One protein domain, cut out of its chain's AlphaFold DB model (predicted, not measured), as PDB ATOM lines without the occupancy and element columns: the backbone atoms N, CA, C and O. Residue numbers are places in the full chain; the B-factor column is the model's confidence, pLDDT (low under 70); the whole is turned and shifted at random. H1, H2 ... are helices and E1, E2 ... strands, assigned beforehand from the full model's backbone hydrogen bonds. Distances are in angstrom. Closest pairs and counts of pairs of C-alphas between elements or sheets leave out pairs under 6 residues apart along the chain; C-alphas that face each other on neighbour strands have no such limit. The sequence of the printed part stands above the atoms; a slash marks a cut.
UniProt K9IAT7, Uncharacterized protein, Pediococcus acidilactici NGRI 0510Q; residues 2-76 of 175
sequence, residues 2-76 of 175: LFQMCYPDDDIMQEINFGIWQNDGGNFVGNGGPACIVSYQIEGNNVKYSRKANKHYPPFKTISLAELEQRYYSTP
ATOM      1  N   LEU A   2     -48.954  -6.324 -25.274       91.69
ATOM      2  CA  LEU A   2     -47.596  -6.292 -25.858       91.69
ATOM      3  C   LEU A   2     -46.583  -7.210 -25.145       91.69
ATOM      4  O   LEU A   2     -45.807  -7.907 -25.797       91.69
ATOM      5  N   PHE A   3     -46.610  -7.228 -23.810       90.50
ATOM      6  CA  PHE A   3     -45.750  -8.107 -23.017       90.50
ATOM      7  C   PHE A   3     -46.012  -9.591 -23.318       90.50
ATOM      8  O   PHE A   3     -45.068 -10.308 -23.625       90.50
ATOM      9  N   GLN A   4     -47.283 -10.018 -23.343       89.50
ATOM     10  CA  GLN A   4     -47.693 -11.396 -23.677       89.50
ATOM     11  C   GLN A   4     -47.219 -11.819 -25.073       89.50
ATOM     12  O   GLN A   4     -46.894 -12.977 -25.296       89.50
ATOM     13  N   MET A   5     -47.135 -10.886 -26.024       92.44
ATOM     14  CA  MET A   5     -46.560 -11.178 -27.338       92.44
ATOM     15  C   MET A   5     -45.047 -11.402 -27.289       92.44
ATOM     16  O   MET A   5     -44.515 -12.255 -27.995       92.44
ATOM     17  N   CYS A   6     -44.334 -10.600 -26.499       89.81
ATOM     18  CA  CYS A   6     -42.877 -10.664 -26.412       89.81
ATOM     19  C   CYS A   6     -42.382 -11.832 -25.547       89.81
ATOM     20  O   CYS A   6     -41.258 -12.297 -25.762       89.81
ATOM     21  N   TYR A   7     -43.210 -12.268 -24.599       88.19
ATOM     22  CA  TYR A   7     -42.963 -13.323 -23.620       88.19
ATOM     23  C   TYR A   7     -44.217 -14.212 -23.494       88.19
ATOM     24  O   TYR A   7     -44.959 -14.092 -22.522       88.19
ATOM     25  N   PRO A   8     -44.508 -15.057 -24.501       87.25
ATOM     26  CA  PRO A   8     -45.729 -15.870 -24.527       87.25
ATOM     27  C   PRO A   8     -45.760 -16.976 -23.467       87.25
ATOM     28  O   PRO A   8     -46.843 -17.422 -23.101       87.25
ATOM     29  N   ASP A   9     -44.589 -17.391 -22.979       85.44
ATOM     30  CA  ASP A   9     -44.441 -18.464 -21.991       85.44
ATOM     31  C   ASP A   9     -44.376 -17.938 -20.544       85.44
ATOM     32  O   ASP A   9     -44.386 -18.733 -19.604       85.44
ATOM     33  N   ASP A  10     -44.311 -16.615 -20.349       83.19
ATOM     34  CA  ASP A  10     -44.256 -16.012 -19.015       83.19
ATOM     35  C   ASP A  10     -45.655 -15.982 -18.383       83.19
ATOM     36  O   ASP A  10     -46.618 -15.459 -18.958       83.19
ATOM     37  N   ASP A  11     -45.757 -16.455 -17.140       83.06
ATOM     38  CA  ASP A  11     -46.963 -16.293 -16.333       83.06
ATOM     39  C   ASP A  11     -46.943 -14.946 -15.599       83.06
ATOM     40  O   ASP A  11     -46.509 -14.820 -14.452       83.06
ATOM     41  N   ILE A  12     -47.467 -13.920 -16.274       80.19
ATOM     42  CA  ILE A  12     -47.587 -12.548 -15.754       80.19
ATOM     43  C   ILE A  12     -48.273 -12.507 -14.382       80.19
ATOM     44  O   ILE A  12     -47.962 -11.644 -13.559       80.19
ATOM     45  N   MET A  13     -49.208 -13.420 -14.108       76.25
ATOM     46  CA  MET A  13     -49.936 -13.409 -12.841       76.25
ATOM     47  C   MET A  13     -49.049 -13.829 -11.665       76.25
ATOM     48  O   MET A  13     -49.287 -13.368 -10.545       76.25
ATOM     49  N   GLN A  14     -47.992 -14.606 -11.907       78.94
ATOM     50  CA  GLN A  14     -47.008 -14.997 -10.892       78.94
ATOM     51  C   GLN A  14     -45.897 -13.956 -10.687       78.94
ATOM     52  O   GLN A  14     -45.250 -13.940  -9.642       78.94
ATOM     53  N   GLU A  15     -45.709 -13.031 -11.630       76.12
ATOM     54  CA  GLU A  15     -44.686 -11.987 -11.541       76.12
ATOM     55  C   GLU A  15     -45.023 -10.961 -10.444       76.12
ATOM     56  O   GLU A  15     -45.968 -10.182 -10.563       76.12
ATOM     57  N   ILE A  16     -44.263 -10.944  -9.346       68.88
ATOM     58  CA  ILE A  16     -44.561 -10.114  -8.159       68.88
ATOM     59  C   ILE A  16     -44.477  -8.613  -8.474       68.88
ATOM     60  O   ILE A  16     -45.320  -7.844  -8.027       68.88
ATOM     61  N   ASN A  17     -43.499  -8.207  -9.287       72.62
ATOM     62  CA  ASN A  17     -43.223  -6.803  -9.608       72.62
ATOM     63  C   ASN A  17     -43.691  -6.413 -11.016       72.62
ATOM     64  O   ASN A  17     -43.118  -5.515 -11.631       72.62
ATOM     65  N   PHE A  18     -44.675  -7.113 -11.581       80.50
ATOM     66  CA  PHE A  18     -45.161  -6.771 -12.913       80.50
ATOM     67  C   PHE A  18     -45.850  -5.404 -12.919       80.50
ATOM     68  O   PHE A  18     -46.781  -5.167 -12.152       80.50
ATOM     69  N   GLY A  19     -45.409  -4.515 -13.806       78.44
ATOM     70  CA  GLY A  19     -45.875  -3.137 -13.827       78.44
ATOM     71  C   GLY A  19     -45.558  -2.398 -15.117       78.44
ATOM     72  O   GLY A  19     -44.895  -2.913 -16.025       78.44
ATOM     73  N   ILE A  20     -46.045  -1.160 -15.163       80.62
ATOM     74  CA  ILE A  20     -45.656  -0.156 -16.149       80.62
ATOM     75  C   ILE A  20     -44.694   0.810 -15.461       80.62
ATOM     76  O   ILE A  20     -44.963   1.285 -14.359       80.62
ATOM     77  N   TRP A  21     -43.575   1.091 -16.120       75.12
ATOM     78  CA  TRP A  21     -42.484   1.896 -15.588       75.12
ATOM     79  C   TRP A  21     -42.110   2.988 -16.585       75.12
ATOM     80  O   TRP A  21     -42.121   2.760 -17.797       75.12
ATOM     81  N   GLN A  22     -41.731   4.152 -16.073       74.62
ATOM     82  CA  GLN A  22     -41.191   5.255 -16.861       74.62
ATOM     83  C   GLN A  22     -39.805   5.602 -16.336       74.62
ATOM     84  O   GLN A  22     -39.670   5.905 -15.157       74.62
ATOM     85  N   ASN A  23     -38.793   5.556 -17.203       68.88
ATOM     86  CA  ASN A  23     -37.423   5.975 -16.895       68.88
ATOM     87  C   ASN A  23     -36.837   6.690 -18.116       68.88
ATOM     88  O   ASN A  23     -37.028   6.222 -19.239       68.88
ATOM     89  N   ASP A  24     -36.122   7.799 -17.900       63.50
ATOM     90  CA  ASP A  24     -35.336   8.512 -18.924       63.50
ATOM     91  C   ASP A  24     -36.082   8.757 -20.256       63.50
ATOM     92  O   ASP A  24     -35.531   8.606 -21.345       63.50
ATOM     93  N   GLY A  25     -37.373   9.107 -20.178       63.47
ATOM     94  CA  GLY A  25     -38.221   9.402 -21.343       63.47
ATOM     95  C   GLY A  25     -38.756   8.180 -22.103       63.47
ATOM     96  O   GLY A  25     -39.412   8.341 -23.132       63.47
ATOM     97  N   GLY A  26     -38.509   6.960 -21.618       73.19
ATOM     98  CA  GLY A  26     -39.051   5.720 -22.176       73.19
ATOM     99  C   GLY A  26     -40.172   5.121 -21.325       73.19
ATOM    100  O   GLY A  26     -40.118   5.173 -20.096       73.19
ATOM    101  N   ASN A  27     -41.159   4.498 -21.979       82.62
ATOM    102  CA  ASN A  27     -42.150   3.658 -21.306       82.62
ATOM    103  C   ASN A  27     -41.731   2.190 -21.378       82.62
ATOM    104  O   ASN A  27     -41.206   1.725 -22.396       82.62
ATOM    105  N   PHE A  28     -41.988   1.452 -20.305       84.19
ATOM    106  CA  PHE A  28     -41.615   0.053 -20.173       84.19
ATOM    107  C   PHE A  28     -42.734  -0.753 -19.520       84.19
ATOM    108  O   PHE A  28     -43.405  -0.272 -18.614       84.19
ATOM    109  N   VAL A  29     -42.911  -1.998 -19.954       86.31
ATOM    110  CA  VAL A  29     -43.800  -2.976 -19.317       86.31
ATOM    111  C   VAL A  29     -43.008  -4.231 -18.970       86.31
ATOM    112  O   VAL A  29     -42.228  -4.723 -19.793       86.31
ATOM    113  N   GLY A  30     -43.175  -4.731 -17.748       84.38
ATOM    114  CA  GLY A  30     -42.446  -5.896 -17.256       84.38
ATOM    115  C   GLY A  30     -42.243  -5.901 -15.746       84.38
ATOM    116  O   GLY A  30     -42.840  -5.101 -15.027       84.38
ATOM    117  N   ASN A  31     -41.370  -6.781 -15.261       76.44
ATOM    118  CA  ASN A  31     -41.152  -7.008 -13.826       76.44
ATOM    119  C   ASN A  31     -40.094  -6.093 -13.171       76.44
ATOM    120  O   ASN A  31     -39.603  -6.387 -12.082       76.44
ATOM    121  N   GLY A  32     -39.676  -5.020 -13.855       60.34
ATOM    122  CA  GLY A  32     -38.637  -4.094 -13.382       60.34
ATOM    123  C   GLY A  32     -37.215  -4.685 -13.325       60.34
ATOM    124  O   GLY A  32     -36.259  -3.958 -13.060       60.34
ATOM    125  N   GLY A  33     -37.046  -5.983 -13.607       62.56
ATOM    126  CA  GLY A  33     -35.768  -6.693 -13.595       62.56
ATOM    127  C   GLY A  33     -35.085  -6.771 -14.969       62.56
ATOM    128  O   GLY A  33     -35.678  -6.498 -16.005       62.56
ATOM    129  N   PRO A  34     -33.810  -7.181 -15.046       60.31
ATOM    130  CA  PRO A  34     -33.047  -7.165 -16.296       60.31
ATOM    131  C   PRO A  34     -33.517  -8.159 -17.378       60.31
ATOM    132  O   PRO A  34     -33.026  -8.049 -18.503       60.31
ATOM    133  N   ALA A  35     -34.415  -9.100 -17.061       64.31
ATOM    134  CA  ALA A  35     -34.766 -10.238 -17.918       64.31
ATOM    135  C   ALA A  35     -36.072 -10.062 -18.720       64.31
ATOM    136  O   ALA A  35     -36.103 -10.408 -19.906       64.31
ATOM    137  N   CYS A  36     -37.114  -9.474 -18.122       71.38
ATOM    138  CA  CYS A  36     -38.449  -9.407 -18.723       71.38
ATOM    139  C   CYS A  36     -38.960  -7.967 -18.764       71.38
ATOM    140  O   CYS A  36     -39.803  -7.564 -17.964       71.38
ATOM    141  N   ILE A  37     -38.410  -7.172 -19.690       84.75
ATOM    142  CA  ILE A  37     -38.835  -5.787 -19.930       84.75
ATOM    143  C   ILE A  37     -38.992  -5.545 -21.429       84.75
ATOM    144  O   ILE A  37     -38.073  -5.778 -22.223       84.75
ATOM    145  N   VAL A  38     -40.140  -4.981 -21.793       89.19
ATOM    146  CA  VAL A  38     -40.412  -4.448 -23.126       89.19
ATOM    147  C   VAL A  38     -40.477  -2.929 -23.038       89.19
ATOM    148  O   VAL A  38     -41.308  -2.391 -22.313       89.19
ATOM    149  N   SER A  39     -39.606  -2.238 -23.772       89.75
ATOM    150  CA  SER A  39     -39.738  -0.798 -24.010       89.75
ATOM    151  C   SER A  39     -40.797  -0.562 -25.076       89.75
ATOM    152  O   SER A  39     -40.852  -1.323 -26.045       89.75
ATOM    153  N   TYR A  40     -41.625   0.468 -24.923       90.81
ATOM    154  CA  TYR A  40     -42.671   0.774 -25.888       90.81
ATOM    155  C   TYR A  40     -42.974   2.270 -26.024       90.81
ATOM    156  O   TYR A  40     -42.708   3.074 -25.133       90.81
ATOM    157  N   GLN A  41     -43.555   2.628 -27.167       89.75
ATOM    158  CA  GLN A  41     -44.088   3.949 -27.487       89.75
ATOM    159  C   GLN A  41     -45.384   3.763 -28.282       89.75
ATOM    160  O   GLN A  41     -45.426   2.958 -29.212       89.75
ATOM    161  N   ILE A  42     -46.441   4.481 -27.906       85.31
ATOM    162  CA  ILE A  42     -47.721   4.462 -28.620       85.31
ATOM    163  C   ILE A  42     -47.736   5.657 -29.574       85.31
ATOM    164  O   ILE A  42     -47.583   6.797 -29.144       85.31
ATOM    165  N   GLU A  43     -47.906   5.390 -30.865       87.56
ATOM    166  CA  GLU A  43     -47.928   6.379 -31.943       87.56
ATOM    167  C   GLU A  43     -49.208   6.201 -32.770       87.56
ATOM    168  O   GLU A  43     -49.262   5.424 -33.731       87.56
ATOM    169  N   GLY A  44     -50.268   6.909 -32.372       87.19
ATOM    170  CA  GLY A  44     -51.594   6.755 -32.971       87.19
ATOM    171  C   GLY A  44     -52.084   5.309 -32.860       87.19
ATOM    172  O   GLY A  44     -52.189   4.770 -31.762       87.19
ATOM    173  N   ASN A  45     -52.336   4.667 -34.004       89.56
ATOM    174  CA  ASN A  45     -52.825   3.284 -34.070       89.56
ATOM    175  C   ASN A  45     -51.720   2.221 -33.993       89.56
ATOM    176  O   ASN A  45     -51.999   1.036 -34.177       89.56
ATOM    177  N   ASN A  46     -50.471   2.622 -33.762       91.94
ATOM    178  CA  ASN A  46     -49.327   1.723 -33.722       91.94
ATOM    179  C   ASN A  46     -48.612   1.776 -32.376       91.94
ATOM    180  O   ASN A  46     -48.595   2.790 -31.683       91.94
ATOM    181  N   VAL A  47     -47.963   0.669 -32.040       92.94
ATOM    182  CA  VAL A  47     -47.071   0.537 -30.897       92.94
ATOM    183  C   VAL A  47     -45.691   0.187 -31.430       92.94
ATOM    184  O   VAL A  47     -45.482  -0.883 -32.010       92.94
ATOM    185  N   LYS A  48     -44.733   1.086 -31.220       94.75
ATOM    186  CA  LYS A  48     -43.316   0.765 -31.359       94.75
ATOM    187  C   LYS A  48     -42.873   0.046 -30.101       94.75
ATOM    188  O   LYS A  48     -43.148   0.514 -29.002       94.75
ATOM    189  N   TYR A  49     -42.184  -1.077 -30.241       93.75
ATOM    190  CA  TYR A  49     -41.700  -1.849 -29.104       93.75
ATOM    191  C   TYR A  49     -40.309  -2.442 -29.316       93.75
ATOM    192  O   TYR A  49     -39.905  -2.758 -30.433       93.75
ATOM    193  N   SER A  50     -39.579  -2.620 -28.221       91.62
ATOM    194  CA  SER A  50     -38.293  -3.304 -28.202       91.62
ATOM    195  C   SER A  50     -38.178  -4.166 -26.952       91.62
ATOM    196  O   SER A  50     -38.266  -3.685 -25.820       91.62
ATOM    197  N   ARG A  51     -37.993  -5.469 -27.159       88.81
ATOM    198  CA  ARG A  51     -37.751  -6.435 -26.087       88.81
ATOM    199  C   ARG A  51     -36.267  -6.423 -25.741       88.81
ATOM    200  O   ARG A  51     -35.439  -6.624 -26.627       88.81
ATOM    201  N   LYS A  52     -35.936  -6.261 -24.459       81.81
ATOM    202  CA  LYS A  52     -34.546  -6.303 -23.996       81.81
ATOM    203  C   LYS A  52     -33.902  -7.657 -24.327       81.81
ATOM    204  O   LYS A  52     -34.459  -8.709 -24.020       81.81
ATOM    205  N   ALA A  53     -32.712  -7.627 -24.922       75.69
ATOM    206  CA  ALA A  53     -31.896  -8.798 -25.228       75.69
ATOM    207  C   ALA A  53     -30.448  -8.531 -24.792       75.69
ATOM    208  O   ALA A  53     -29.850  -7.540 -25.200       75.69
ATOM    209  N   ASN A  54     -29.878  -9.396 -23.944       69.12
ATOM    210  CA  ASN A  54     -28.479  -9.309 -23.491       69.12
ATOM    211  C   ASN A  54     -28.043  -7.895 -23.052       69.12
ATOM    212  O   ASN A  54     -27.057  -7.361 -23.544       69.12
ATOM    213  N   LYS A  55     -28.788  -7.286 -22.118       69.75
ATOM    214  CA  LYS A  55     -28.568  -5.922 -21.579       69.75
ATOM    215  C   LYS A  55     -28.774  -4.757 -22.562       69.75
ATOM    216  O   LYS A  55     -28.703  -3.615 -22.120       69.75
ATOM    217  N   HIS A  56     -29.123  -5.015 -23.820       77.00
ATOM    218  CA  HIS A  56     -29.381  -3.987 -24.828       77.00
ATOM    219  C   HIS A  56     -30.824  -4.042 -25.342       77.00
ATOM    220  O   HIS A  56     -31.480  -5.084 -25.299       77.00
ATOM    221  N   TYR A  57     -31.319  -2.908 -25.833       80.62
ATOM    222  CA  TYR A  57     -32.572  -2.856 -26.577       80.62
ATOM    223  C   TYR A  57     -32.247  -2.893 -28.074       80.62
ATOM    224  O   TYR A  57     -31.562  -1.989 -28.557       80.62
ATOM    225  N   PRO A  58     -32.687  -3.924 -28.817       85.25
ATOM    226  CA  PRO A  58     -32.607  -3.907 -30.271       85.25
ATOM    227  C   PRO A  58     -33.464  -2.765 -30.855       85.25
ATOM    228  O   PRO A  58     -34.273  -2.169 -30.133       85.25
ATOM    229  N   PRO A  59     -33.334  -2.461 -32.160       90.31
ATOM    230  CA  PRO A  59     -34.190  -1.482 -32.823       90.31
ATOM    231  C   PRO A  59     -35.680  -1.764 -32.606       90.31
ATOM    232  O   PRO A  59     -36.105  -2.922 -32.542       90.31
ATOM    233  N   PHE A  60     -36.468  -0.692 -32.516       92.19
ATOM    234  CA  PHE A  60     -37.912  -0.792 -32.355       92.19
ATOM    235  C   PHE A  60     -38.550  -1.540 -33.531       92.19
ATOM    236  O   PHE A  60     -38.317  -1.231 -34.700       92.19
ATOM    237  N   LYS A  61     -39.394  -2.511 -33.196       95.31
ATOM    238  CA  LYS A  61     -40.373  -3.116 -34.098       95.31
ATOM    239  C   LYS A  61     -41.692  -2.368 -33.960       95.31
ATOM    240  O   LYS A  61     -41.911  -1.696 -32.959       95.31
ATOM    241  N   THR A  62     -42.570  -2.491 -34.947       96.62
ATOM    242  CA  THR A  62     -43.896  -1.859 -34.925       96.62
ATOM    243  C   THR A  62     -44.974  -2.925 -35.029       96.62
ATOM    244  O   THR A  62     -44.821  -3.872 -35.799       96.62
ATOM    245  N   ILE A  63     -46.046  -2.767 -34.260       96.50
ATOM    246  CA  ILE A  63     -47.275  -3.558 -34.355       96.50
ATOM    247  C   ILE A  63     -48.481  -2.630 -34.217       96.50
ATOM    248  O   ILE A  63     -48.410  -1.642 -33.487       96.50
ATOM    249  N   SER A  64     -49.583  -2.920 -34.905       95.12
ATOM    250  CA  SER A  64     -50.802  -2.117 -34.761       95.12
ATOM    251  C   SER A  64     -51.558  -2.456 -33.470       95.12
ATOM    252  O   SER A  64     -51.503  -3.586 -32.978       95.12
ATOM    253  N   LEU A  65     -52.304  -1.488 -32.929       88.19
ATOM    254  CA  LEU A  65     -53.214  -1.719 -31.803       88.19
ATOM    255  C   LEU A  65     -54.276  -2.765 -32.159       88.19
ATOM    256  O   LEU A  65     -54.496  -3.688 -31.382       88.19
ATOM    257  N   ALA A  66     -54.845  -2.687 -33.365       86.50
ATOM    258  CA  ALA A  66     -55.847  -3.640 -33.844       86.50
ATOM    259  C   ALA A  66     -55.320  -5.084 -33.860       86.50
ATOM    260  O   ALA A  66     -56.025  -6.014 -33.478       86.50
ATOM    261  N   GLU A  67     -54.064  -5.286 -34.258       93.50
ATOM    262  CA  GLU A  67     -53.448  -6.611 -34.253       93.50
ATOM    263  C   GLU A  67     -53.179  -7.123 -32.831       93.50
ATOM    264  O   GLU A  67     -53.391  -8.305 -32.548       93.50
ATOM    265  N   LEU A  68     -52.747  -6.248 -31.916       92.50
ATOM    266  CA  LEU A  68     -52.603  -6.602 -30.502       92.50
ATOM    267  C   LEU A  68     -53.951  -6.998 -29.886       92.50
ATOM    268  O   LEU A  68     -54.024  -8.016 -29.199       92.50
ATOM    269  N   GLU A  69     -55.006  -6.235 -30.165       87.50
ATOM    270  CA  GLU A  69     -56.364  -6.517 -29.697       87.50
ATOM    271  C   GLU A  69     -56.893  -7.833 -30.268       87.50
ATOM    272  O   GLU A  69     -57.385  -8.681 -29.527       87.50
ATOM    273  N   GLN A  70     -56.723  -8.058 -31.573       90.00
ATOM    274  CA  GLN A  70     -57.153  -9.292 -32.219       90.00
ATOM    275  C   GLN A  70     -56.493 -10.527 -31.590       90.00
ATOM    276  O   GLN A  70     -57.143 -11.558 -31.412       90.00
ATOM    277  N   ARG A  71     -55.203 -10.436 -31.248       93.00
ATOM    278  CA  ARG A  71     -54.431 -11.565 -30.714       93.00
ATOM    279  C   ARG A  71     -54.637 -11.788 -29.216       93.00
ATOM    280  O   ARG A  71     -54.621 -12.938 -28.786       93.00
ATOM    281  N   TYR A  72     -54.804 -10.722 -28.430       91.25
ATOM    282  CA  TYR A  72     -54.709 -10.774 -26.962       91.25
ATOM    283  C   TYR A  72     -55.890 -10.137 -26.219       91.25
ATOM    284  O   TYR A  72     -55.833 -10.026 -24.996       91.25
ATOM    285  N   TYR A  73     -56.936  -9.705 -26.923       86.00
ATOM    286  CA  TYR A  73     -58.097  -9.029 -26.333       86.00
ATOM    287  C   TYR A  73     -59.395  -9.255 -27.135       86.00
ATOM    288  O   TYR A  73     -60.319  -8.448 -27.076       86.00
ATOM    289  N   SER A  74     -59.482 -10.338 -27.917       81.62
ATOM    290  CA  SER A  74     -60.616 -10.589 -28.822       81.62
ATOM    291  C   SER A  74     -61.662 -11.552 -28.261       81.62
ATOM    292  O   SER A  74     -62.783 -11.601 -28.764       81.62
ATOM    293  N   THR A  75     -61.333 -12.300 -27.206       78.69
ATOM    294  CA  THR A  75     -62.249 -13.250 -26.553       78.69
ATOM    295  C   THR A  75     -62.553 -12.844 -25.109       78.69
ATOM    296  O   THR A  75     -61.694 -12.245 -24.460       78.69
ATOM    297  N   PRO A  76     -63.720 -13.218 -24.542       77.38
ATOM    298  CA  PRO A  76     -64.051 -12.898 -23.149       77.38
ATOM    299  C   PRO A  76     -62.998 -13.368 -22.134       77.38
ATOM    300  O   PRO A  76     -62.714 -12.670 -21.164       77.38
TER     301      PRO A  76
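What this domain is: This is residues 2 to 76 of the 175 residues of an uncharacterized protein of Pediococcus acidilactici NGRI 0510Q (UniProt K9IAT7). One strongly twisted sheet of five strands, a meander in which each strand is the antiparallel neighbour of the one before, covers a short helix, H1, which sits near the middle of the whole over one face of the sheet. A second helix, H2, follows the last strand, E5, with no residue between them, turns off from that strand's direction and only grazes the sheet, while residues 7 to 18 make a long loop from H1 to the first strand, E1. The printed part has 75 residues, with two named helices and five named strands in the order H1 E1 E2 E3 E4 E5 H2; the sheet's order is E1 E2 E3 E4 E5, and the class is mixed, helices and strands. The whole is compact, with a radius of gyration of the C-alphas of 12.3 A, and rounded, with spans of 31 by 28 by 20 A.

Where its parts are: H1, residues 2 to 6, begins at C-alpha 2 (-47.596, -6.292, -25.858). E1, residues 19 to 23, and E2, residues 26 to 30, measure 12.8 and 13.1 A from first to last C-alpha. E3, residues 37 to 43, is the longest strand, 19.4 A, and begins at C-alpha 37 (-38.835, -5.787, -19.930). E4, residues 46 to 51, measures 16.1 A, and E5, residues 61 to 64, 10.5 A. H2, residues 65 to 72, measures 10.4 A and ends at C-alpha 72 (-54.709, -10.774, -26.962).

How they stand to each other: H1 is on the sheet at a height of 8.1 A and lies only just over E3, with 3 of its 5 C-alphas falling on that strand. The closest C-alphas of H1 and E3, those of Phe 3 and Val 38, are 6.5 A apart. E1, an edge strand, forms a hairpin with E2, with N 21 and O 28 2.8 A apart, within hydrogen-bond range. E2 and E3 form a hairpin at 131 degrees between their directions, with N 38 and O 29 at 2.9 A. E3 and E4 form a hairpin at 162 degrees, with N 41 and O 48 at 2.8 A. E4 and E5, the other edge strand, form a hairpin with N 49 and O 61 at 2.8 A. E1 and E5 are apart. H2 only grazes the sheet, with its residues 65 to 70; its closest C-alphas with E4 are those of Leu 65 and Asn 46, 5.5 A. H1 and H2 are close but not clearly touching, with the C-alphas of Leu 2 and Leu 68 6.8 A apart. In H1 and H2 every O i to N i+4 pair is within hydrogen-bond range.

The domain as a whole: The two C-alphas farthest apart, those of Lys 55 and Pro 76, are 36.2 A apart. The printed part has no cut, and the link from H1 to E1, 12 residues, is long. The mean pLDDT of the printed part is 83.0; under 70 are residue 16, residues 23 to 25, residues 32 to 35 and residues 54 to 55.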